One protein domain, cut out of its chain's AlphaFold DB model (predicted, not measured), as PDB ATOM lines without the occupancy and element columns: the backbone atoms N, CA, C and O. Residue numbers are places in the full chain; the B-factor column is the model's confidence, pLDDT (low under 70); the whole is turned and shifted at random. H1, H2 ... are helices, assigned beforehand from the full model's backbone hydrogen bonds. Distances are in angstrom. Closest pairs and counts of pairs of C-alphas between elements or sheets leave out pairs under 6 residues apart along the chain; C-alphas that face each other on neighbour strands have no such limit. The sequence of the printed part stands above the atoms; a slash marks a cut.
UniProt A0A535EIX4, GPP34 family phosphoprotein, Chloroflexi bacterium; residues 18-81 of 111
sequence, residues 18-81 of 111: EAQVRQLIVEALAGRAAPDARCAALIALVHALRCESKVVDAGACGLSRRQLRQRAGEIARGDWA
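What this domain is: This is residues 18 to 81 of the 111 residues of the protein "GPP34 family phosphoprotein" of Chloroflexi bacterium (UniProt A0A535EIX4). This is a small cluster of crossed helices: the longest, H5, runs along one side, H2 crosses it steeply and packs on it, and H1 stands about perpendicular to both, its last residue, Leu 29, reaching H5. The two short helices H3 and H4 lie toward the end of H5 where it begins. The printed part has 64 residues, with five named helices in the order H1, H2, H3, H4, H5 and no named strand, and its class is all helix. It is compact, with a radius of gyration of the C-alphas of 10.2 A, and rounded, spanning 28 by 22 by 19 A.

How they stand to each other: Begin with H5, residues 65 to 77, the hub, which touches the four other helices. Look next at H2, residues 37 to 48: it touches H5 with 15 pairs of C-alphas within 8 A, the closest being those of Ala 44 and Ala 76, 4.4 A apart. The two run opposite ways at a steep tilt of 54 degrees. H1, residues 18 to 29, only just touches H5, with 3 pairs of C-alphas within 8 A and with residue 29 alone; the closest C-alphas are those of Leu 29 and Arg 71, 6.4 A apart. Their lines are about perpendicular, at 89 degrees. H1 also touches H2, with residues 39 to 43 of H2 alone; the closest C-alphas, of Ile 25 and Cys 39, are 6.1 A apart, and the lines are about perpendicular at 82 degrees. H3, residues 52 to 55, touches H5, the closest C-alphas being those of Ser 53 and Arg 65, 6.6 A apart. H4, residues 58 to 61, touches H1 at the C-alphas of Val 26 and Cys 61, their closest, 5.9 A apart. H4 touches H5 only at the corner, and only just, with 3 pairs of C-alphas within 8 A, the closest being those of Ala 58 and Arg 65, 5.7 A apart. H2 and H4 are apart. In H1, H2 and H5 every O i to N i+4 pair is within hydrogen-bond range; H3 and H4 are too short for such a pair, and each has its 1 O i to N i+3 pair within range.

Where its parts are: Find C-alpha 65 at (123.949, 101.866, 110.364); from there H5 runs 18.5 A to C-alpha 77 at (135.641, 104.772, 96.325). H2 measures 16.5 A from C-alpha 37 to C-alpha 48. Find C-alpha 18 at (111.818, 104.526, 92.225), where H1 begins; it runs 16.4 A to C-alpha 29. H3 and H4 have four residues each.

The domain as a whole: The C-alphas farthest apart are those of Gly 59 and Ala 81, 28.4 A. The printed part has no cut. The links H2 to H3, H3 to H4 and H4 to H5 are tight, and H1 to H2 is short. The mean pLDDT of the printed part is 84.2, and no printed residue is under 70.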
ATOM      1  N   GLU A  18     111.115 104.202  90.980       85.69
ATOM      2  CA  GLU A  18     111.818 104.526  92.225       85.69
ATOM      3  C   GLU A  18     112.024 103.277  93.094       85.69
ATOM      4  O   GLU A  18     113.120 103.053  93.608       85.69
ATOM      5  N   ALA A  19     110.991 102.439  93.231       86.44
ATOM      6  CA  ALA A  19     111.070 101.205  94.005       86.44
ATOM      7  C   ALA A  19     112.125 100.238  93.446       86.44
ATOM      8  O   ALA A  19     112.916  99.696  94.216       86.44
ATOM      9  N   GLN A  20     112.191 100.080  92.120       88.25
ATOM     10  CA  GLN A  20     113.208  99.265  91.450       88.25
ATOM     11  C   GLN A  20     114.620  99.799  91.711       88.25
ATOM     12  O   GLN A  20     115.505  99.044  92.102       88.25
ATOM     13  N   VAL A  21     114.830 101.111  91.572       88.75
ATOM     14  CA  VAL A  21     116.137 101.728  91.853       88.75
ATOM     15  C   VAL A  21     116.530 101.541  93.323       88.75
ATOM     16  O   VAL A  21     117.680 101.210  93.613       88.75
ATOM     17  N   ARG A  22     115.591 101.680  94.268       88.94
ATOM     18  CA  ARG A  22     115.861 101.404  95.691       88.94
ATOM     19  C   ARG A  22     116.215  99.943  95.945       88.94
ATOM     20  O   ARG A  22     117.109  99.691  96.747       88.94
ATOM     21  N   GLN A  23     115.551  98.997  95.282       88.88
ATOM     22  CA  GLN A  23     115.873  97.572  95.402       88.88
ATOM     23  C   GLN A  23     117.300  97.282  94.934       88.88
ATOM     24  O   GLN A  23     118.059  96.668  95.681       88.88
ATOM     25  N   LEU A  24     117.705  97.815  93.778       89.06
ATOM     26  CA  LEU A  24     119.070  97.662  93.262       89.06
ATOM     27  C   LEU A  24     120.121  98.230  94.227       89.06
ATOM     28  O   LEU A  24     121.134  97.589  94.505       89.06
ATOM     29  N   ILE A  25     119.856  99.405  94.806       89.38
ATOM     30  CA  ILE A  25     120.734 100.011  95.819       89.38
ATOM     31  C   ILE A  25     120.826  99.125  97.071       89.38
ATOM     32  O   ILE A  25     121.919  98.920  97.599       89.38
ATOM     33  N   VAL A  26     119.703  98.579  97.548       90.19
ATOM     34  CA  VAL A  26     119.664  97.675  98.711       90.19
ATOM     35  C   VAL A  26     120.445  96.390  98.444       90.19
ATOM     36  O   VAL A  26     121.184  95.940  99.318       90.19
ATOM     37  N   GLU A  27     120.313  95.803  97.257       89.12
ATOM     38  CA  GLU A  27     121.039  94.594  96.857       89.12
ATOM     39  C   GLU A  27     122.544  94.833  96.735       89.12
ATOM     40  O   GLU A  27     123.327  94.032  97.253       89.12
ATOM     41  N   ALA A  28     122.951  95.956  96.139       89.06
ATOM     42  CA  ALA A  28     124.351  96.358  96.047       89.06
ATOM     43  C   ALA A  28     124.972  96.603  97.433       89.06
ATOM     44  O   ALA A  28     126.064  96.112  97.736       89.06
ATOM     45  N   LEU A  29     124.261  97.314  98.315       87.25
ATOM     46  CA  LEU A  29     124.715  97.579  99.683       87.25
ATOM     47  C   LEU A  29     124.744  96.315 100.546       87.25
ATOM     48  O   LEU A  29     125.636  96.172 101.376       87.25
ATOM     49  N   ALA A  30     123.822  95.378 100.331       88.81
ATOM     50  CA  ALA A  30     123.837  94.080 100.999       88.81
ATOM     51  C   ALA A  30     124.874  93.100 100.417       88.81
ATOM     52  O   ALA A  30     125.039  92.005 100.950       88.81
ATOM     53  N   GLY A  31     125.554  93.460  99.322       84.50
ATOM     54  CA  GLY A  31     126.526  92.598  98.649       84.50
ATOM     55  C   GLY A  31     125.907  91.415  97.899       84.50
ATOM     56  O   GLY A  31     126.618  90.465  97.590       84.50
ATOM     57  N   ARG A  32     124.600  91.459  97.608       85.00
ATOM     58  CA  ARG A  32     123.884  90.424  96.839       85.00
ATOM     59  C   ARG A  32     124.031  90.592  95.327       85.00
ATOM     60  O   ARG A  32     123.864  89.622  94.599       85.00
ATOM     61  N   ALA A  33     124.355  91.800  94.869       84.56
ATOM     62  CA  ALA A  33     124.592  92.121  93.466       84.56
ATOM     63  C   ALA A  33     125.802  93.056  93.321       84.56
ATOM     64  O   ALA A  33     126.094  93.852  94.220       84.56
ATOM     65  N   ALA A  34     126.504  92.969  92.189       81.62
ATOM     66  CA  ALA A  34     127.535  93.943  91.849       81.62
ATOM     67  C   ALA A  34     126.866  95.284  91.492       81.62
ATOM     68  O   ALA A  34     125.917  95.284  90.703       81.62
ATOM     69  N   PRO A  35     127.319  96.418  92.056       82.31
ATOM     70  CA  PRO A  35     126.771  97.717  91.702       82.31
ATOM     71  C   PRO A  35     127.122  98.044  90.248       82.31
ATOM     72  O   PRO A  35     128.288  97.992  89.858       82.31
ATOM     73  N   ASP A  36     126.119  98.410  89.456       84.12
ATOM     74  CA  ASP A  36     126.361  99.041  88.163       84.12
ATOM     75  C   ASP A  36     126.922 100.464  88.361       84.12
ATOM     76  O   ASP A  36     126.853 101.052  89.448       84.12
ATOM     77  N   ALA A  37     127.475 101.041  87.292       82.94
ATOM     78  CA  ALA A  37     128.057 102.385  87.311       82.94
ATOM     79  C   ALA A  37     127.084 103.439  87.872       82.94
ATOM     80  O   ALA A  37     127.455 104.304  88.668       82.94
ATOM     81  N   ARG A  38     125.804 103.341  87.491       84.19
ATOM     82  CA  ARG A  38     124.756 104.274  87.916       84.19
ATOM     83  C   ARG A  38     124.396 104.113  89.396       84.19
ATOM     84  O   ARG A  38     124.279 105.122  90.089       84.19
ATOM     85  N   CYS A  39     124.220 102.896  89.906       88.56
ATOM     86  CA  CYS A  39     123.924 102.667  91.323       88.56
ATOM     87  C   CYS A  39     125.112 103.042  92.199       88.56
ATOM     88  O   CYS A  39     124.905 103.645  93.248       88.56
ATOM     89  N   ALA A  40     126.344 102.755  91.774       86.44
ATOM     90  CA  ALA A  40     127.534 103.193  92.495       86.44
ATOM     91  C   ALA A  40     127.603 104.728  92.601       86.44
ATOM     92  O   ALA A  40     127.854 105.248  93.689       86.44
ATOM     93  N   ALA A  41     127.261 105.448  91.524       84.12
ATOM     94  CA  ALA A  41     127.145 106.908  91.532       84.12
ATOM     95  C   ALA A  41     126.102 107.413  92.536       84.12
ATOM     96  O   ALA A  41     126.360 108.323  93.324       84.12
ATOM     97  N   LEU A  42     124.914 106.802  92.534       87.00
ATOM     98  CA  LEU A  42     123.840 107.154  93.463       87.00
ATOM     99  C   LEU A  42     124.243 106.875  94.917       87.00
ATOM    100  O   LEU A  42     124.004 107.709  95.788       87.00
ATOM    101  N   ILE A  43     124.896 105.742  95.181       88.38
ATOM    102  CA  ILE A  43     125.423 105.393  96.505       88.38
ATOM    103  C   ILE A  43     126.482 106.411  96.946       88.38
ATOM    104  O   ILE A  43     126.445 106.856  98.094       88.38
ATOM    105  N   ALA A  44     127.373 106.835  96.047       85.00
ATOM    106  CA  ALA A  44     128.380 107.855  96.329       85.00
ATOM    107  C   ALA A  44     127.750 109.204  96.709       85.00
ATOM    108  O   ALA A  44     128.136 109.796  97.717       85.00
ATOM    109  N   LEU A  45     126.729 109.655  95.973       83.25
ATOM    110  CA  LEU A  45     125.998 110.887  96.288       83.25
ATOM    111  C   LEU A  45     125.284 110.802  97.643       83.25
ATOM    112  O   LEU A  45     125.384 111.713  98.465       83.25
ATOM    113  N   VAL A  46     124.593 109.693  97.912       87.69
ATOM    114  CA  VAL A  46     123.908 109.474  99.195       87.69
ATOM    115  C   VAL A  46     124.907 109.441 100.360       87.69
ATOM    116  O   VAL A  46     124.617 109.987 101.430       87.69
ATOM    117  N   HIS A  47     126.087 108.852 100.148       86.19
ATOM    118  CA  HIS A  47     127.172 108.821 101.126       86.19
ATOM    119  C   HIS A  47     127.766 110.211 101.388       86.19
ATOM    120  O   HIS A  47     127.936 110.602 102.546       86.19
ATOM    121  N   ALA A  48     128.015 110.987 100.330       80.50
ATOM    122  CA  ALA A  48     128.508 112.359 100.428       80.50
ATOM    123  C   ALA A  48     127.537 113.259 101.208       80.50
ATOM    124  O   ALA A  48     127.951 114.031 102.072       80.50
ATOM    125  N   LEU A  49     126.229 113.084 100.988       82.25
ATOM    126  CA  LEU A  49     125.172 113.794 101.712       82.25
ATOM    127  C   LEU A  49     124.950 113.281 103.148       82.25
ATOM    128  O   LEU A  49     124.127 113.841 103.872       82.25
ATOM    129  N   ARG A  50     125.652 112.221 103.583       80.50
ATOM    130  CA  ARG A  50     125.483 111.563 104.897       80.50
ATOM    131  C   ARG A  50     124.021 111.189 105.195       80.50
ATOM    132  O   ARG A  50     123.560 111.266 106.337       80.50
ATOM    133  N   CYS A  51     123.269 110.847 104.149       83.19
ATOM    134  CA  CYS A  51     121.836 110.554 104.215       83.19
ATOM    135  C   CYS A  51     121.532 109.061 104.028       83.19
ATOM    136  O   CYS A  51     120.391 108.698 103.743       83.19
ATOM    137  N   GLU A  52     122.518 108.184 104.219       83.06
ATOM    138  CA  GLU A  52     122.421 106.752 103.919       83.06
ATOM    139  C   GLU A  52     121.247 106.105 104.657       83.06
ATOM    140  O   GLU A  52     120.399 105.477 104.038       83.06
ATOM    141  N   SER A  53     121.122 106.358 105.962       80.38
ATOM    142  CA  SER A  53     120.049 105.797 106.793       80.38
ATOM    143  C   SER A  53     118.679 106.462 106.608       80.38
ATOM    144  O   SER A  53     117.715 106.034 107.236       80.38
ATOM    145  N   LYS A  54     118.596 107.553 105.835       80.81
ATOM    146  CA  LYS A  54     117.324 108.192 105.449       80.81
ATOM    147  C   LYS A  54     116.805 107.641 104.123       80.81
ATOM    148  O   LYS A  54     115.601 107.629 103.897       80.81
ATOM    149  N   VAL A  55     117.715 107.229 103.242       82.00
ATOM    150  CA  VAL A  55     117.392 106.713 101.908       82.00
ATOM    151  C   VAL A  55     117.262 105.189 101.927       82.00
ATOM    152  O   VAL A  55     116.402 104.641 101.241       82.00
ATOM    153  N   VAL A  56     118.078 104.505 102.725       82.12
ATOM    154  CA  VAL A  56     118.114 103.046 102.807       82.12
ATOM    155  C   VAL A  56     117.876 102.616 104.246       82.12
ATOM    156  O   VAL A  56     118.550 103.076 105.170       82.12
ATOM    157  N   ASP A  57     116.916 101.714 104.434       81.12
ATOM    158  CA  ASP A  57     116.724 101.073 105.726       81.12
ATOM    159  C   ASP A  57     117.847 100.055 105.962       81.12
ATOM    160  O   ASP A  57     118.015  99.095 105.208       81.12
ATOM    161  N   ALA A  58     118.623 100.266 107.025       77.56
ATOM    162  CA  ALA A  58     119.725  99.390 107.399       77.56
ATOM    163  C   ALA A  58     119.238  97.951 107.678       77.56
ATOM    164  O   ALA A  58     119.939  96.989 107.354       77.56
ATOM    165  N   GLY A  59     118.003  97.801 108.182       77.50
ATOM    166  CA  GLY A  59     117.370  96.498 108.398       77.50
ATOM    167  C   GLY A  59     117.138  95.718 107.102       77.50
ATOM    168  O   GLY A  59     117.373  94.513 107.068       77.50
ATOM    169  N   ALA A  60     116.787  96.396 106.004       78.00
ATOM    170  CA  ALA A  60     116.580  95.766 104.695       78.00
ATOM    171  C   ALA A  60     117.884  95.219 104.074       78.00
ATOM    172  O   ALA A  60     117.869  94.297 103.252       78.00
ATOM    173  N   CYS A  61     119.030  95.767 104.485       77.06
ATOM    174  CA  CYS A  61     120.348  95.291 104.075       77.06
ATOM    175  C   CYS A  61     120.929  94.226 105.021       77.06
ATOM    176  O   CYS A  61     121.951  93.638 104.684       77.06
ATOM    177  N   GLY A  62     120.318  93.979 106.187       83.12
ATOM    178  CA  GLY A  62     120.904  93.128 107.232       83.12
ATOM    179  C   GLY A  62     122.177  93.720 107.853       83.12
ATOM    180  O   GLY A  62     123.003  92.983 108.387       83.12
ATOM    181  N   LEU A  63     122.362  95.042 107.760       84.88
ATOM    182  CA  LEU A  63     123.556  95.748 108.223       84.88
ATOM    183  C   LEU A  63     123.209  96.697 109.372       84.88
ATOM    184  O   LEU A  63     122.130  97.281 109.424       84.88
ATOM    185  N   SER A  64     124.159  96.940 110.274       87.94
ATOM    186  CA  SER A  64     124.065  98.091 111.180       87.94
ATOM    187  C   SER A  64     124.235  99.406 110.407       87.94
ATOM    188  O   SER A  64     124.878  99.448 109.358       87.94
ATOM    189  N   ARG A  65     123.748 100.526 110.960       85.69
ATOM    190  CA  ARG A  65     123.949 101.866 110.364       85.69
ATOM    191  C   ARG A  65     125.421 102.178 110.078       85.69
ATOM    192  O   ARG A  65     125.736 102.805 109.070       85.69
ATOM    193  N   ARG A  66     126.325 101.727 110.953       87.00
ATOM    194  CA  ARG A  66     127.772 101.896 110.777       87.00
ATOM    195  C   ARG A  66     128.292 101.063 109.604       87.00
ATOM    196  O   ARG A  66     129.032 101.596 108.784       87.00
ATOM    197  N   GLN A  67     127.893  99.795 109.510       88.56
ATOM    198  CA  GLN A  67     128.294  98.913 108.409       88.56
ATOM    199  C   GLN A  67     127.727  99.384 107.067       88.56
ATOM    200  O   GLN A  67     128.459  99.408 106.086       88.56
ATOM    201  N   LEU A  68     126.469  99.838 107.037       88.38
ATOM    202  CA  LEU A  68     125.849 100.439 105.854       88.38
ATOM    203  C   LEU A  68     126.687 101.611 105.334       88.38
ATOM    204  O   LEU A  68     126.996 101.697 104.150       88.38
ATOM    205  N   ARG A  69     127.098 102.494 106.246       87.19
ATOM    206  CA  ARG A  69     127.896 103.674 105.926       87.19
ATOM    207  C   ARG A  69     129.302 103.330 105.445       87.19
ATOM    208  O   ARG A  69     129.789 103.935 104.496       87.19
ATOM    209  N   GLN A  70     129.938 102.354 106.086       89.50
ATOM    210  CA  GLN A  70     131.230 101.836 105.652       89.50
ATOM    211  C   GLN A  70     131.132 101.246 104.241       89.50
ATOM    212  O   GLN A  70     131.925 101.599 103.373       89.50
ATOM    213  N   ARG A  71     130.119 100.410 103.996       88.56
ATOM    214  CA  ARG A  71     129.906  99.752 102.710       88.56
ATOM    215  C   ARG A  71     129.599 100.743 101.592       88.56
ATOM    216  O   ARG A  71     130.159 100.630 100.507       88.56
ATOM    217  N   ALA A  72     128.777 101.753 101.870       87.62
ATOM    218  CA  ALA A  72     128.532 102.847 100.938       87.62
ATOM    219  C   ALA A  72     129.834 103.585 100.576       87.62
ATOM    220  O   ALA A  72     130.074 103.857  99.405       87.62
ATOM    221  N   GLY A  73     130.711 103.832 101.555       86.00
ATOM    222  CA  GLY A  73     132.020 104.455 101.326       86.00
ATOM    223  C   GLY A  73     133.033 103.569 100.587       86.00
ATOM    224  O   GLY A  73     133.934 104.083  99.926       86.00
ATOM    225  N   GLU A  74     132.926 102.243 100.682       88.19
ATOM    226  CA  GLU A  74     133.704 101.305  99.858       88.19
ATOM    227  C   GLU A  74     133.259 101.371  98.393       88.19
ATOM    228  O   GLU A  74     134.093 101.566  97.511       88.19
ATOM    229  N   ILE A  75     131.947 101.295  98.145       86.62
ATOM    230  CA  ILE A  75     131.371 101.375  96.795       86.62
ATOM    231  C   ILE A  75     131.667 102.738  96.162       86.62
ATOM    232  O   ILE A  75     132.089 102.801  95.012       86.62
ATOM    233  N   ALA A  76     131.532 103.822  96.929       83.50
ATOM    234  CA  ALA A  76     131.807 105.176  96.458       83.50
ATOM    235  C   ALA A  76     133.265 105.374  96.019       83.50
ATOM    236  O   ALA A  76     133.526 106.142  95.096       83.50
ATOM    237  N   ARG A  77     134.216 104.679  96.662       78.81
ATOM    238  CA  ARG A  77     135.641 104.772  96.325       78.81
ATOM    239  C   ARG A  77     136.043 103.943  95.108       78.81
ATOM    240  O   ARG A  77     137.046 104.300  94.498       78.81
ATOM    241  N   GLY A  78     135.285 102.899  94.764       73.38
ATOM    242  CA  GLY A  78     135.566 102.014  93.628       73.38
ATOM    243  C   GLY A  78     135.596 102.730  92.273       73.38
ATOM    244  O   GLY A  78     135.207 103.893  92.163       73.38
ATOM    245  N   ASP A  79     136.064 102.031  91.241       70.62
ATOM    246  CA  ASP A  79     136.132 102.549  89.872       70.62
ATOM    247  C   ASP A  79     134.822 102.250  89.126       70.62
ATOM    248  O   ASP A  79     134.632 101.182  88.547       70.62
ATOM    249  N   TRP A  80     133.852 103.157  89.265       72.44
ATOM    250  CA  TRP A  80     132.484 102.989  88.765       72.44
ATOM    251  C   TRP A  80     132.070 104.036  87.723       72.44
ATOM    252  O   TRP A  80     130.980 103.940  87.163       72.44
ATOM    253  N   ALA A  81     132.906 105.038  87.454       70.31
ATOM    254  CA  ALA A  81     132.629 106.110  86.501       70.31
ATOM    255  C   ALA A  81     133.908 106.578  85.817       70.31
ATOM    256  O   ALA A  81     134.992 106.466  86.378       70.31
TER     257      ALA A  81